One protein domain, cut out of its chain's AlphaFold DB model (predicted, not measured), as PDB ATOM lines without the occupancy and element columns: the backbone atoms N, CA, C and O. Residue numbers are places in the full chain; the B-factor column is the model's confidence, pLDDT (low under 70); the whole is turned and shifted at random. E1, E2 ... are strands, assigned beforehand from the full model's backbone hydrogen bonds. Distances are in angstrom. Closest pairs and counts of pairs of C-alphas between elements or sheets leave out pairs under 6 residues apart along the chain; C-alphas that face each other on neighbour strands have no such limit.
ATOM      1  N   GLN A  55       2.392  -4.192  21.076       56.19
ATOM      2  CA  GLN A  55       2.674  -3.964  19.651       56.19
ATOM      3  C   GLN A  55       3.210  -2.536  19.431       56.19
ATOM      4  O   GLN A  55       2.751  -1.586  20.072       56.19
ATOM      5  N   ASP A  56       4.184  -2.392  18.527       62.91
ATOM      6  CA  ASP A  56       4.823  -1.132  18.111       62.91
ATOM      7  C   ASP A  56       5.265  -0.176  19.245       62.91
ATOM      8  O   ASP A  56       4.937   1.020  19.199       62.91
ATOM      9  N   PRO A  57       6.016  -0.638  20.270       66.00
ATOM     10  CA  PRO A  57       6.518   0.256  21.304       66.00
ATOM     11  C   PRO A  57       7.501   1.269  20.710       66.00
ATOM     12  O   PRO A  57       8.535   0.917  20.142       66.00
ATOM     13  N   ARG A  58       7.183   2.553  20.863       70.50
ATOM     14  CA  ARG A  58       8.000   3.676  20.405       70.50
ATOM     15  C   ARG A  58       8.198   4.692  21.520       70.50
ATOM     16  O   ARG A  58       7.235   5.148  22.134       70.50
ATOM     17  N   VAL A  59       9.452   5.080  21.725       73.56
ATOM     18  CA  VAL A  59       9.844   6.230  22.542       73.56
ATOM     19  C   VAL A  59      10.624   7.171  21.634       73.56
ATOM     20  O   VAL A  59      11.714   6.838  21.175       73.56
ATOM     21  N   VAL A  60      10.041   8.323  21.317       79.25
ATOM     22  CA  VAL A  60      10.600   9.282  20.351       79.25
ATOM     23  C   VAL A  60      10.856  10.612  21.044       79.25
ATOM     24  O   VAL A  60      10.076  11.035  21.892       79.25
ATOM     25  N   LEU A  61      11.939  11.297  20.685       77.06
ATOM     26  CA  LEU A  61      12.179  12.671  21.128       77.06
ATOM     27  C   LEU A  61      11.190  13.622  20.434       77.06
ATOM     28  O   LEU A  61      11.121  13.666  19.208       77.06
ATOM     29  N   GLY A  62      10.425  14.371  21.224       71.75
ATOM     30  CA  GLY A  62       9.459  15.362  20.753       71.75
ATOM     31  C   GLY A  62      10.087  16.727  20.446       71.75
ATOM     32  O   GLY A  62      11.306  16.888  20.382       71.75
ATOM     33  N   THR A  63       9.243  17.749  20.283       71.31
ATOM     34  CA  THR A  63       9.640  19.130  19.946       71.31
ATOM     35  C   THR A  63      10.192  19.895  21.158       71.31
ATOM     36  O   THR A  63       9.605  20.879  21.607       71.31
ATOM     37  N   GLY A  64      11.315  19.427  21.709       69.38
ATOM     38  CA  GLY A  64      12.032  20.027  22.840       69.38
ATOM     39  C   GLY A  64      13.548  20.120  22.602       69.38
ATOM     40  O   GLY A  64      14.022  19.832  21.503       69.38
ATOM     41  N   PRO A  65      14.344  20.531  23.604       73.31
ATOM     42  CA  PRO A  65      15.799  20.533  23.496       73.31
ATOM     43  C   PRO A  65      16.326  19.098  23.320       73.31
ATOM     44  O   PRO A  65      16.085  18.239  24.157       73.31
ATOM     45  N   THR A  66      17.062  18.849  22.232       71.00
ATOM     46  CA  THR A  66      17.540  17.511  21.813       71.00
ATOM     47  C   THR A  66      19.011  17.232  22.136       71.00
ATOM     48  O   THR A  66      19.553  16.198  21.750       71.00
ATOM     49  N   ARG A  67      19.702  18.154  22.819       76.56
ATOM     50  CA  ARG A  67      21.116  17.970  23.184       76.56
ATOM     51  C   ARG A  67      21.249  16.977  24.342       76.56
ATOM     52  O   ARG A  67      20.469  17.030  25.288       76.56
ATOM     53  N   ALA A  68      22.271  16.120  24.297       75.06
ATOM     54  CA  ALA A  68      22.618  15.245  25.419       75.06
ATOM     55  C   ALA A  68      22.798  16.063  26.713       75.06
ATOM     56  O   ALA A  68      23.403  17.137  26.700       75.06
ATOM     57  N   GLY A  69      22.231  15.576  27.816       73.06
ATOM     58  CA  GLY A  69      22.228  16.244  29.118       73.06
ATOM     59  C   GLY A  69      21.261  17.425  29.243       73.06
ATOM     60  O   GLY A  69      21.235  18.050  30.307       73.06
ATOM     61  N   ALA A  70      20.494  17.768  28.198       79.00
ATOM     62  CA  ALA A  70      19.568  18.894  28.249       79.00
ATOM     63  C   ALA A  70      18.427  18.642  29.241       79.00
ATOM     64  O   ALA A  70      17.825  17.569  29.276       79.00
ATOM     65  N   VAL A  71      18.123  19.675  30.024       79.19
ATOM     66  CA  VAL A  71      16.958  19.730  30.910       79.19
ATOM     67  C   VAL A  71      15.800  20.349  30.129       79.19
ATOM     68  O   VAL A  71      16.006  21.318  29.398       79.19
ATOM     69  N   GLY A  72      14.593  19.796  30.265       78.38
ATOM     70  CA  GLY A  72      13.414  20.271  29.529       78.38
ATOM     71  C   GLY A  72      13.085  19.471  28.267       78.38
ATOM     72  O   GLY A  72      12.270  19.920  27.469       78.38
ATOM     73  N   GLY A  73      13.722  18.315  28.064       81.25
ATOM     74  CA  GLY A  73      13.457  17.414  26.948       81.25
ATOM     75  C   GLY A  73      12.014  16.910  26.934       81.25
ATOM     76  O   GLY A  73      11.353  16.811  27.973       81.25
ATOM     77  N   VAL A  74      11.539  16.593  25.731       82.44
ATOM     78  CA  VAL A  74      10.206  16.035  25.495       82.44
ATOM     79  C   VAL A  74      10.364  14.628  24.932       82.44
ATOM     80  O   VAL A  74      11.088  14.447  23.953       82.44
ATOM     81  N   LEU A  75       9.691  13.642  25.522       81.75
ATOM     82  CA  LEU A  75       9.591  12.280  24.993       81.75
ATOM     83  C   LEU A  75       8.137  11.954  24.668       81.75
ATOM     84  O   LEU A  75       7.234  12.306  25.412       81.75
ATOM     85  N   GLN A  76       7.903  11.234  23.583       81.88
ATOM     86  CA  GLN A  76       6.600  10.706  23.219       81.88
ATOM     87  C   GLN A  76       6.655   9.188  23.306       81.88
ATOM     88  O   GLN A  76       7.467   8.558  22.631       81.88
ATOM     89  N   ILE A  77       5.783   8.614  24.129       83.19
ATOM     90  CA  ILE A  77       5.651   7.169  24.305       83.19
ATOM     91  C   ILE A  77       4.376   6.735  23.613       83.19
ATOM     92  O   ILE A  77       3.319   7.323  23.855       83.19
ATOM     93  N   ALA A  78       4.467   5.710  22.774       78.31
ATOM     94  CA  ALA A  78       3.295   5.061  22.213       78.31
ATOM     95  C   ALA A  78       3.481   3.550  22.069       78.31
ATOM     96  O   ALA A  78       4.572   3.092  21.755       78.31
ATOM     97  N   PHE A  79       2.410   2.796  22.297       76.38
ATOM     98  CA  PHE A  79       2.329   1.350  22.071       76.38
ATOM     99  C   PHE A  79       0.858   0.925  22.015       76.38
ATOM    100  O   PHE A  79      -0.009   1.611  22.558       76.38
ATOM    101  N   VAL A  80       0.558  -0.209  21.384       71.81
ATOM    102  CA  VAL A  80      -0.760  -0.857  21.477       71.81
ATOM    103  C   VAL A  80      -0.629  -2.017  22.472       71.81
ATOM    104  O   VAL A  80       0.090  -2.977  22.194       71.81
ATOM    105  N   PRO A  81      -1.243  -1.941  23.661       62.25
ATOM    106  CA  PRO A  81      -1.087  -2.970  24.678       62.25
ATOM    107  C   PRO A  81      -1.986  -4.162  24.373       62.25
ATOM    108  O   PRO A  81      -3.147  -3.981  24.009       62.25
ATOM    109  N   ALA A  82      -1.486  -5.380  24.582       56.12
ATOM    110  CA  ALA A  82      -2.303  -6.577  24.393       56.12
ATOM    111  C   ALA A  82      -3.458  -6.652  25.412       56.12
ATOM    112  O   ALA A  82      -4.573  -7.033  25.059       56.12
ATOM    113  N   ASN A  83      -3.206  -6.205  26.650       54.59
ATOM    114  CA  ASN A  83      -4.132  -6.258  27.785       54.59
ATOM    115  C   ASN A  83      -4.367  -4.876  28.410       54.59
ATOM    116  O   ASN A  83      -3.553  -3.965  28.276       54.59
ATOM    117  N   ALA A  84      -5.491  -4.711  29.113       63.00
ATOM    118  CA  ALA A  84      -5.772  -3.484  29.850       63.00
ATOM    119  C   ALA A  84      -4.870  -3.391  31.090       63.00
ATOM    120  O   ALA A  84      -4.626  -4.391  31.766       63.00
ATOM    121  N   ALA A  85      -4.402  -2.188  31.406       68.00
ATOM    122  CA  ALA A  85      -3.506  -1.931  32.526       68.00
ATOM    123  C   ALA A  85      -3.865  -0.609  33.216       68.00
ATOM    124  O   ALA A  85      -4.443   0.290  32.610       68.00
ATOM    125  N   SER A  86      -3.534  -0.504  34.500       70.38
ATOM    126  CA  SER A  86      -3.755   0.688  35.325       70.38
ATOM    127  C   SER A  86      -2.454   1.382  35.744       70.38
ATOM    128  O   SER A  86      -2.493   2.417  36.403       70.38
ATOM    129  N   LYS A  87      -1.296   0.792  35.420       68.00
ATOM    130  CA  LYS A  87       0.034   1.283  35.798       68.00
ATOM    131  C   LYS A  87       1.039   1.050  34.668       68.00
ATOM    132  O   LYS A  87       0.993   0.004  34.022       68.00
ATOM    133  N   LEU A  88       1.956   1.996  34.459       75.19
ATOM    134  CA  LEU A  88       3.085   1.905  33.524       75.19
ATOM    135  C   LEU A  88       4.393   2.259  34.245       75.19
ATOM    136  O   LEU A  88       4.477   3.289  34.908       75.19
ATOM    137  N   ILE A  89       5.419   1.430  34.084       73.19
ATOM    138  CA  ILE A  89       6.791   1.702  34.519       73.19
ATOM    139  C   ILE A  89       7.659   1.853  33.272       73.19
ATOM    140  O   ILE A  89       7.620   1.007  32.380       73.19
ATOM    141  N   LEU A  90       8.429   2.936  33.220       78.06
ATOM    142  CA  LEU A  90       9.409   3.218  32.180       78.06
ATOM    143  C   LEU A  90      10.787   3.354  32.825       78.06
ATOM    144  O   LEU A  90      11.011   4.272  33.616       78.06
ATOM    145  N   THR A  91      11.719   2.491  32.444       79.06
ATOM    146  CA  THR A  91      13.109   2.536  32.907       79.06
ATOM    147  C   THR A  91      14.010   2.911  31.745       79.06
ATOM    148  O   THR A  91      14.016   2.243  30.717       79.06
ATOM    149  N   ALA A  92      14.794   3.973  31.888       76.94
ATOM    150  CA  ALA A  92      15.827   4.301  30.916       76.94
ATOM    151  C   ALA A  92      17.119   3.548  31.264       76.94
ATOM    152  O   ALA A  92      17.698   3.752  32.336       76.94
ATOM    153  N   VAL A  93      17.552   2.668  30.361       75.38
ATOM    154  CA  VAL A  93      18.672   1.735  30.563       75.38
ATOM    155  C   VAL A  93      19.983   2.341  30.072       75.38
ATOM    156  O   VAL A  93      21.010   2.266  30.746       75.38
ATOM    157  N   SER A  94      19.953   2.989  28.907       69.94
ATOM    158  CA  SER A  94      21.138   3.554  28.263       69.94
ATOM    159  C   SER A  94      20.758   4.752  27.385       69.94
ATOM    160  O   SER A  94      19.629   4.817  26.900       69.94
ATOM    161  N   PRO A  95      21.649   5.728  27.153       71.75
ATOM    162  CA  PRO A  95      22.881   5.987  27.896       71.75
ATOM    163  C   PRO A  95      22.586   6.471  29.325       71.75
ATOM    164  O   PRO A  95      21.497   6.942  29.624       71.75
ATOM    165  N   SER A  96      23.547   6.356  30.242       77.69
ATOM    166  CA  SER A  96      23.352   6.781  31.635       77.69
ATOM    167  C   SER A  96      23.100   8.292  31.760       77.69
ATOM    168  O   SER A  96      23.625   9.087  30.976       77.69
ATOM    169  N   GLY A  97      22.376   8.698  32.805       77.75
ATOM    170  CA  GLY A  97      22.127  10.110  33.126       77.75
ATOM    171  C   GLY A  97      20.735  10.620  32.751       77.75
ATOM    172  O   GLY A  97      20.506  11.823  32.845       77.75
ATOM    173  N   TRP A  98      19.825   9.734  32.329       83.44
ATOM    174  CA  TRP A  98      18.392  10.030  32.283       83.44
ATOM    175  C   TRP A  98      17.871  10.346  33.680       83.44
ATOM    176  O   TRP A  98      18.196   9.643  34.640       83.44
ATOM    177  N   ASP A  99      17.050  11.382  33.776       85.31
ATOM    178  CA  ASP A  99      16.413  11.765  35.027       85.31
ATOM    179  C   ASP A  99      14.966  12.205  34.764       85.31
ATOM    180  O   ASP A  99      14.690  13.157  34.024       85.31
ATOM    181  N   PHE A 100      14.044  11.432  35.338       85.75
ATOM    182  CA  PHE A 100      12.600  11.607  35.247       85.75
ATOM    183  C   PHE A 100      12.012  12.342  36.461       85.75
ATOM    184  O   PHE A 100      10.789  12.451  36.584       85.75
ATOM    185  N   GLN A 101      12.843  12.861  37.370       81.50
ATOM    186  CA  GLN A 101      12.361  13.618  38.520       81.50
ATOM    187  C   GLN A 101      11.678  14.914  38.074       81.50
ATOM    188  O   GLN A 101      12.268  15.780  37.434       81.50
ATOM    189  N   GLY A 102      10.405  15.064  38.446       74.94
ATOM    190  CA  GLY A 102       9.634  16.262  38.122       74.94
ATOM    191  C   GLY A 102       9.149  16.347  36.673       74.94
ATOM    192  O   GLY A 102       8.868  17.453  36.207       74.94
ATOM    193  N   VAL A 103       9.049  15.204  35.991       84.75
ATOM    194  CA  VAL A 103       8.442  15.075  34.662       84.75
ATOM    195  C   VAL A 103       6.931  15.261  34.730       84.75
ATOM    196  O   VAL A 103       6.262  14.755  35.634       84.75
ATOM    197  N   ASP A 104       6.395  15.963  33.738       86.19
ATOM    198  CA  ASP A 104       4.959  16.133  33.560       86.19
ATOM    199  C   ASP A 104       4.484  15.211  32.428       86.19
ATOM    200  O   ASP A 104       5.042  15.218  31.330       86.19
ATOM    201  N   VAL A 105       3.468  14.393  32.696       85.56
ATOM    202  CA  VAL A 105       2.858  13.478  31.726       85.56
ATOM    203  C   VAL A 105       1.627  14.153  31.159       85.56
ATOM    204  O   VAL A 105       0.670  14.437  31.878       85.56
ATOM    205  N   CYS A 106       1.662  14.406  29.864       84.88
ATOM    206  CA  CYS A 106       0.653  15.150  29.148       84.88
ATOM    207  C   CYS A 106      -0.155  14.236  28.220       84.88
ATOM    208  O   CYS A 106       0.382  13.362  27.528       84.88
ATOM    209  N   GLU A 107      -1.462  14.473  28.188       81.25
ATOM    210  CA  GLU A 107      -2.407  13.879  27.248       81.25
ATOM    211  C   GLU A 107      -3.045  14.987  26.401       81.25
ATOM    212  O   GLU A 107      -3.441  16.036  26.913       81.25
ATOM    213  N   SER A 108      -3.138  14.760  25.091       71.62
ATOM    214  CA  SER A 108      -3.835  15.650  24.165       71.62
ATOM    215  C   SER A 108      -5.313  15.264  24.089       71.62
ATOM    216  O   SER A 108      -5.645  14.237  23.491       71.62
ATOM    217  N   VAL A 109      -6.200  16.079  24.663       67.50
ATOM    218  CA  VAL A 109      -7.658  15.884  24.610       67.50
ATOM    219  C   VAL A 109      -8.288  17.101  23.930       67.50
ATOM    220  O   VAL A 109      -8.241  18.200  24.475       67.50
ATOM    221  N   SER A 110      -8.854  16.911  22.730       51.22
ATOM    222  CA  SER A 110      -9.660  17.913  21.999       51.22
ATOM    223  C   SER A 110      -9.092  19.347  22.046       51.22
ATOM    224  O   SER A 110      -9.701  20.238  22.630       51.22
ATOM    225  N   GLU A 111      -7.903  19.535  21.461       58.69
ATOM    226  CA  GLU A 111      -7.152  20.807  21.344       58.69
ATOM    227  C   GLU A 111      -6.566  21.405  22.642       58.69
ATOM    228  O   GLU A 111      -5.807  22.371  22.571       58.69
ATOM    229  N   ALA A 112      -6.793  20.796  23.811       61.75
ATOM    230  CA  ALA A 112      -6.124  21.151  25.064       61.75
ATOM    231  C   ALA A 112      -5.122  20.064  25.499       61.75
ATOM    232  O   ALA A 112      -5.374  18.865  25.377       61.75
ATOM    233  N   VAL A 113      -3.968  20.485  26.029       73.44
ATOM    234  CA  VAL A 113      -2.970  19.580  26.620       73.44
ATOM    235  C   VAL A 113      -3.143  19.598  28.135       73.44
ATOM    236  O   VAL A 113      -2.905  20.625  28.771       73.44
ATOM    237  N   VAL A 114      -3.555  18.470  28.713       77.62
ATOM    238  CA  VAL A 114      -3.671  18.300  30.168       77.62
ATOM    239  C   VAL A 114      -2.430  17.568  30.655       77.62
ATOM    240  O   VAL A 114      -2.171  16.452  30.215       77.62
ATOM    241  N   CYS A 115      -1.659  18.197  31.545       80.44
ATOM    242  CA  CYS A 115      -0.434  17.626  32.103       80.44
ATOM    243  C   CYS A 115      -0.596  17.347  33.598       80.44
ATOM    244  O   CYS A 115      -1.037  18.215  34.353       80.44
ATOM    245  N   VAL A 116      -0.196  16.150  34.024       78.94
ATOM    246  CA  VAL A 116      -0.152  15.738  35.429       78.94
ATOM    247  C   VAL A 116       1.294  15.458  35.807       78.94
ATOM    248  O   VAL A 116       2.025  14.808  35.062       78.94
ATOM    249  N   ARG A 117       1.724  15.951  36.969       77.50
ATOM    250  CA  ARG A 117       3.084  15.720  37.455       77.50
ATOM    251  C   ARG A 117       3.239  14.267  37.892       77.50
ATOM    252  O   ARG A 117       2.481  13.803  38.739       77.50
ATOM    253  N   ALA A 118       4.202  13.563  37.313       71.38
ATOM    254  CA  ALA A 118       4.421  12.153  37.596       71.38
ATOM    255  C   ALA A 118       5.237  11.944  38.877       71.38
ATOM    256  O   ALA A 118       6.146  12.716  39.196       71.38
ATOM    257  N   SER A 119       4.952  10.856  39.587       63.06
ATOM    258  CA  SER A 119       5.772  10.365  40.690       63.06
ATOM    259  C   SER A 119       6.955   9.556  40.145       63.06
ATOM    260  O   SER A 119       6.804   8.405  39.744       63.06
ATOM    261  N   ALA A 120       8.151  10.143  40.123       61.47
ATOM    262  CA  ALA A 120       9.380   9.397  39.843       61.47
ATOM    263  C   ALA A 120       9.898   8.689  41.107       61.47
ATOM    264  O   ALA A 120       9.657   9.150  42.228       61.47
ATOM    265  N   SER A 121      10.639   7.589  40.942       59.66
ATOM    266  CA  SER A 121      11.277   6.907  42.075       59.66
ATOM    267  C   SER A 121      12.353   7.799  42.705       59.66
ATOM    268  O   SER A 121      13.303   8.213  42.040       59.66
ATOM    269  N   ALA A 122      12.249   8.060  44.013       58.72
ATOM    270  CA  ALA A 122      13.255   8.835  44.747       58.72
ATOM    271  C   ALA A 122      14.629   8.132  44.810       58.72
ATOM    272  O   ALA A 122      15.642   8.791  45.026       58.72
ATOM    273  N   GLN A 123      14.667   6.808  44.618       62.19
ATOM    274  CA  GLN A 123      15.878   5.981  44.705       62.19
ATOM    275  C   GLN A 123      16.493   5.657  43.331       62.19
ATOM    276  O   GLN A 123      17.637   5.209  43.265       62.19
ATOM    277  N   SER A 124      15.766   5.881  42.231       76.56
ATOM    278  CA  SER A 124      16.217   5.558  40.869       76.56
ATOM    279  C   SER A 124      15.730   6.632  39.886       76.56
ATOM    280  O   SER A 124      14.631   6.508  39.348       76.56
ATOM    281  N   PRO A 125      16.514   7.707  39.650       78.50
ATOM    282  CA  PRO A 125      16.079   8.853  38.841       78.50
ATOM    283  C   PRO A 125      15.808   8.490  37.373       78.50
ATOM    284  O   PRO A 125      15.045   9.171  36.699       78.50
ATOM    285  N   ASN A 126      16.366   7.382  36.885       79.69
ATOM    286  CA  ASN A 126      16.133   6.839  35.549       79.69
ATOM    287  C   ASN A 126      14.853   5.983  35.434       79.69
ATOM    288  O   ASN A 126      14.648   5.367  34.390       79.69
ATOM    289  N   VAL A 127      14.001   5.933  36.466       78.44
ATOM    290  CA  VAL A 127      12.734   5.180  36.467       78.44
ATOM    291  C   VAL A 127      11.545   6.120  36.672       78.44
ATOM    292  O   VAL A 127      11.437   6.809  37.691       78.44
ATOM    293  N   LEU A 128      10.617   6.108  35.718       80.25
ATOM    294  CA  LEU A 128       9.337   6.806  35.768       80.25
ATOM    295  C   LEU A 128       8.210   5.813  36.063       80.25
ATOM    296  O   LEU A 128       8.078   4.797  35.380       80.25
ATOM    297  N   ILE A 129       7.373   6.129  37.051       77.56
ATOM    298  CA  ILE A 129       6.222   5.312  37.438       77.56
ATOM    299  C   ILE A 129       4.950   6.134  37.232       77.56
ATOM    300  O   ILE A 129       4.794   7.208  37.812       77.56
ATOM    301  N   LEU A 130       4.046   5.625  36.399       77.56
ATOM    302  CA  LEU A 130       2.728   6.198  36.152       77.56
ATOM    303  C   LEU A 130       1.675   5.296  36.786       77.56
ATOM    304  O   LEU A 130       1.380   4.224  36.257       77.56
ATOM    305  N   ASP A 131       1.139   5.736  37.917       73.06
ATOM    306  CA  ASP A 131       0.033   5.087  38.619       73.06
ATOM    307  C   ASP A 131      -1.323   5.677  38.180       73.06
ATOM    308  O   ASP A 131      -1.383   6.787  37.650       73.06
ATOM    309  N   ASP A 132      -2.402   4.908  38.366       71.19
ATOM    310  CA  ASP A 132      -3.791   5.265  38.022       71.19
ATOM    311  C   ASP A 132      -4.014   5.707  36.560       71.19
ATOM    312  O   ASP A 132      -4.842   6.569  36.253       71.19
ATOM    313  N   ILE A 133      -3.296   5.086  35.619       73.62
ATOM    314  CA  ILE A 133      -3.400   5.386  34.190       73.62
ATOM    315  C   ILE A 133      -4.308   4.393  33.460       73.62
ATOM    316  O   ILE A 133      -4.069   3.196  33.470       73.62
ATOM    317  N   SER A 134      -5.352   4.871  32.776       78.31
ATOM    318  CA  SER A 134      -6.292   4.000  32.052       78.31
ATOM    319  C   SER A 134      -5.723   3.523  30.706       78.31
ATOM    320  O   SER A 134      -6.007   4.117  29.662       78.31
ATOM    321  N   ILE A 135      -4.978   2.418  30.705       76.25
ATOM    322  CA  ILE A 135      -4.488   1.748  29.494       76.25
ATOM    323  C   ILE A 135      -5.517   0.700  29.060       76.25
ATOM    324  O   ILE A 135      -5.829  -0.228  29.802       76.25
ATOM    325  N   LYS A 136      -6.057   0.834  27.846       73.12
ATOM    326  CA  LYS A 136      -7.067  -0.088  27.310       73.12
ATOM    327  C   LYS A 136      -6.427  -1.090  26.353       73.12
ATOM    328  O   LYS A 136      -5.662  -0.684  25.484       73.12
ATOM    329  N   ALA A 137      -6.784  -2.368  26.491       66.88
ATOM    330  CA  ALA A 137      -6.349  -3.430  25.585       66.88
ATOM    331  C   ALA A 137      -6.653  -3.074  24.121       66.88
ATOM    332  O   ALA A 137      -7.723  -2.540  23.827       66.88
ATOM    333  N   GLN A 138      -5.726  -3.399  23.221       69.56
ATOM    334  CA  GLN A 138      -5.838  -3.254  21.765       69.56
ATOM    335  C   GLN A 138      -6.084  -1.814  21.271       69.56
ATOM    336  O   GLN A 138      -6.408  -1.598  20.105       69.56
ATOM    337  N   ILE A 139      -5.920  -0.805  22.135       77.31
ATOM    338  CA  ILE A 139      -6.077   0.613  21.794       77.31
ATOM    339  C   ILE A 139      -4.721   1.297  21.938       77.31
ATOM    340  O   ILE A 139      -4.054   1.137  22.957       77.31
ATOM    341  N   LEU A 140      -4.326   2.088  20.934       80.38
ATOM    342  CA  LEU A 140      -3.087   2.862  20.974       80.38
ATOM    343  C   LEU A 140      -3.045   3.733  22.232       80.38
ATOM    344  O   LEU A 140      -3.795   4.700  22.376       80.38
ATOM    345  N   PHE A 141      -2.124   3.399  23.122       81.62
ATOM    346  CA  PHE A 141      -1.760   4.231  24.245       81.62
ATOM    347  C   PHE A 141      -0.691   5.215  23.781       81.62
ATOM    348  O   PHE A 141       0.317   4.805  23.209       81.62
ATOM    349  N   GLN A 142      -0.904   6.513  24.010       84.81
ATOM    350  CA  GLN A 142       0.054   7.555  23.647       84.81
ATOM    351  C   GLN A 142       0.096   8.660  24.704       84.81
ATOM    352  O   GLN A 142      -0.943   9.219  25.069       84.81
ATOM    353  N   ARG A 143       1.299   9.001  25.176       85.44
ATOM    354  CA  ARG A 143       1.544  10.077  26.150       85.44
ATOM    355  C   ARG A 143       2.805  10.862  25.816       85.44
ATOM    356  O   ARG A 143       3.765  10.312  25.280       85.44
ATOM    357  N   GLU A 144       2.794  12.143  26.157       86.94
ATOM    358  CA  GLU A 144       3.947  13.033  26.032       86.94
ATOM    359  C   GLU A 144       4.534  13.297  27.425       86.94
ATOM    360  O   GLU A 144       3.830  13.728  28.328       86.94
ATOM    361  N   LEU A 145       5.820  13.028  27.615       86.44
ATOM    362  CA  LEU A 145       6.575  13.330  28.823       86.44
ATOM    363  C   LEU A 145       7.345  14.630  28.613       86.44
ATOM    364  O   LEU A 145       8.219  14.699  27.747       86.44
ATOM    365  N   ARG A 146       7.047  15.652  29.408       86.75
ATOM    366  CA  ARG A 146       7.720  16.954  29.381       86.75
ATOM    367  C   ARG A 146       8.618  17.126  30.594       86.75
ATOM    368  O   ARG A 146       8.423  16.481  31.619       86.75
ATOM    369  N   ASN A 147       9.583  18.037  30.484       85.81
ATOM    370  CA  ASN A 147      10.568  18.317  31.532       85.81
ATOM    371  C   ASN A 147      11.505  17.137  31.850       85.81
ATOM    372  O   ASN A 147      12.071  17.075  32.937       85.81
ATOM    373  N   VAL A 148      11.728  16.236  30.887       84.06
ATOM    374  CA  VAL A 148      12.681  15.125  31.028       84.06
ATOM    375  C   VAL A 148      14.107  15.662  30.926       84.06
ATOM    376  O   VAL A 148      14.420  16.446  30.024       84.06
ATOM    377  N   ARG A 149      15.008  15.229  31.808       86.12
ATOM    378  CA  ARG A 149      16.442  15.447  31.608       86.12
ATOM    379  C   ARG A 149      17.001  14.309  30.758       86.12
ATOM    380  O   ARG A 149      16.994  13.149  31.171       86.12
ATOM    381  N   LEU A 150      17.462  14.656  29.557       84.75
ATOM    382  CA  LEU A 150      18.031  13.699  28.610       84.75
ATOM    383  C   LEU A 150      19.382  13.178  29.114       84.75
ATOM    384  O   LEU A 150      20.123  13.908  29.776       84.75
ATOM    385  N   ALA A 151      19.731  11.943  28.755       82.06
ATOM    386  CA  ALA A 151      21.002  11.339  29.145       82.06
ATOM    387  C   ALA A 151      22.228  12.155  28.721       82.06
ATOM    388  O   ALA A 151      22.251  12.793  27.666       82.06
ATOM    389  N   SER A 152      23.273  12.117  29.552       74.56
ATOM    390  CA  SER A 152      24.493  12.913  29.368       74.56
ATOM    391  C   SER A 152      25.406  12.399  28.253       74.56
ATOM    392  O   SER A 152      26.196  13.173  27.717       74.56
ATOM    393  N   GLY A 153      25.312  11.116  27.891       64.31
ATOM    394  CA  GLY A 153      25.994  10.555  26.722       64.31
ATOM    395  C   GLY A 153      25.095  10.655  25.491       64.31
ATOM    396  O   GLY A 153      23.966  10.188  25.531       64.31
ATOM    397  N   GLY A 154      25.551  11.265  24.395       60.97
ATOM    398  CA  GLY A 154      24.850  11.126  23.111       60.97
ATOM    399  C   GLY A 154      24.928   9.677  22.613       60.97
ATOM    400  O   GLY A 154      25.914   8.995  22.885       60.97
ATOM    401  N   GLY A 155      23.912   9.192  21.894       63.41
ATOM    402  CA  GLY A 155      23.888   7.818  21.382       63.41
ATOM    403  C   GLY A 155      22.479   7.252  21.243       63.41
ATOM    404  O   GLY A 155      21.494   7.982  21.354       63.41
ATOM    405  N   ILE A 156      22.396   5.946  20.986       64.56
ATOM    406  CA  ILE A 156      21.129   5.209  20.925       64.56
ATOM    407  C   ILE A 156      20.568   5.098  22.345       64.56
ATOM    408  O   ILE A 156      21.264   4.625  23.242       64.56
ATOM    409  N   ALA A 157      19.332   5.555  22.534       67.19
ATOM    410  CA  ALA A 157      18.626   5.465  23.803       67.19
ATOM    411  C   ALA A 157      17.866   4.139  23.911       67.19
ATOM    412  O   ALA A 157      17.165   3.749  22.978       67.19
ATOM    413  N   GLU A 158      17.991   3.476  25.054       66.50
ATOM    414  CA  GLU A 158      17.351   2.204  25.369       66.50
ATOM    415  C   GLU A 158      16.427   2.385  26.574       66.50
ATOM    416  O   GLU A 158      16.831   2.923  27.611       66.50
ATOM    417  N   PHE A 159      15.183   1.938  26.418       68.88
ATOM    418  CA  PHE A 159      14.140   2.036  27.430       68.88
ATOM    419  C   PHE A 159      13.448   0.687  27.609       68.88
ATOM    420  O   PHE A 159      13.138   0.010  26.632       68.88
ATOM    421  N   GLU A 160      13.132   0.352  28.853       64.19
ATOM    422  CA  GLU A 160      12.264  -0.759  29.228       64.19
ATOM    423  C   GLU A 160      10.886  -0.213  29.610       64.19
ATOM    424  O   GLU A 160      10.782   0.752  30.371       64.19
ATOM    425  N   LEU A 161       9.825  -0.829  29.085       66.69
ATOM    426  CA  LEU A 161       8.439  -0.501  29.414       66.69
ATOM    427  C   LEU A 161       7.751  -1.720  30.033       66.69
ATOM    428  O   LEU A 161       7.839  -2.818  29.488       66.69
ATOM    429  N   ALA A 162       7.022  -1.520  31.130       63.06
ATOM    430  CA  ALA A 162       6.223  -2.557  31.783       63.06
ATOM    431  C   ALA A 162       4.846  -2.016  32.193       63.06
ATOM    432  O   ALA A 162       4.759  -0.961  32.818       63.06
ATOM    433  N   THR A 163       3.766  -2.732  31.868       63.06
ATOM    434  CA  THR A 163       2.390  -2.360  32.245       63.06
ATOM    435  C   THR A 163       1.799  -3.363  33.237       63.06
ATOM    436  O   THR A 163       2.115  -4.548  33.170       63.06
ATOM    437  N   PHE A 164       0.952  -2.903  34.164       58.06
ATOM    438  CA  PHE A 164       0.347  -3.746  35.209       58.06
ATOM    439  C   PHE A 164      -1.153  -3.483  35.355       58.06
ATOM    440  O   PHE A 164      -1.592  -2.332  35.302       58.06
ATOM    441  N   ALA A 165      -1.939  -4.536  35.585       56.97
ATOM    442  CA  ALA A 165      -3.365  -4.437  35.894       56.97
ATOM    443  C   ALA A 165      -3.621  -4.015  37.358       56.97
ATOM    444  O   ALA A 165      -2.776  -4.196  38.241       56.97
TER     445      ALA A 165
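What this domain is: This is residues 55 to 165 of the 1114 residues of the protein "Hypothetical protein" of Symbiodinium sp. CCMP2456 (UniProt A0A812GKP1). Two antiparallel sheets form a small, imperfect sandwich: a twisted wall of five strands, E1 E2 E7 E4 E5, and a smaller sheet, E6 E3 E8, over part of one of its faces, with the strands of the two sheets crossed. The E4 and E5 hairpin extends the larger sheet beyond the smaller one, and loops bridge the gap between the sheets. The printed part has 111 residues, with eight named strands, E1 to E8 along the chain, and no named helix; the class is all strand, though under half of the residues, 55, are in named elements. It is compact, with a radius of gyration of the C-alphas of 13.3 A, and rounded, spanning 35 by 29 by 26 A.

How they stand to each other: E1, residues 55 to 61, is an edge strand and forms a hairpin with E2, residues 73 to 81; they are antiparallel at 175 degrees, with N 58 and O 78 2.8 A apart, within hydrogen-bond range. On the other side of E2 is E7, residues 141 to 148, antiparallel at 161 degrees, with N 145 and O 75 at 2.7 A. E7 is also the antiparallel neighbour of E4, residues 104 to 109, at 139 degrees, with N 106 and O 144 at 2.7 A. E4 and E5, residues 112 to 117, form a hairpin at 155 degrees, with N 105 and O 116 at 2.8 A. Across this sheet the strands' lines turn by 88 degrees. In the other sheet E3, residues 87 to 94, is the inner strand, antiparallel to E6, residues 127 to 130, with N 128 and O 90 at 2.8 A, and to E8, residues 158 to 164, with N 89 and O 162 at 2.8 A. Residues 119 to 120 pair antiparallel with residues 128 to 129 of E6. The closest C-alphas of E1 and E8, those of Val 59 and Phe 159, are 7.7 A apart. E2 and E8 are only just apart, at 8.3 A.

Where its parts are: E1 begins at C-alpha 55, (2.674, -3.964, 19.651), and is 19.2 A long. E2, the longest strand, measures 25.1 A from C-alpha 73, (13.457, 17.414, 26.948). E3 is 22.5 A long, E4 15.5 A, E5 16.4 A, E6 10.1 A and E7 19.3 A. E8 is 20.5 A long and ends at C-alpha 164, (0.347, -3.746, 35.209).

The domain as a whole: The two farthest C-alphas, those of Ser 110 and Gly 153, are 36.7 A apart. The printed part has no cut. The link from E1 to E2 is long. The mean pLDDT of the printed part is 73.6; 35 residues are under 70, among them residues 153 to 165.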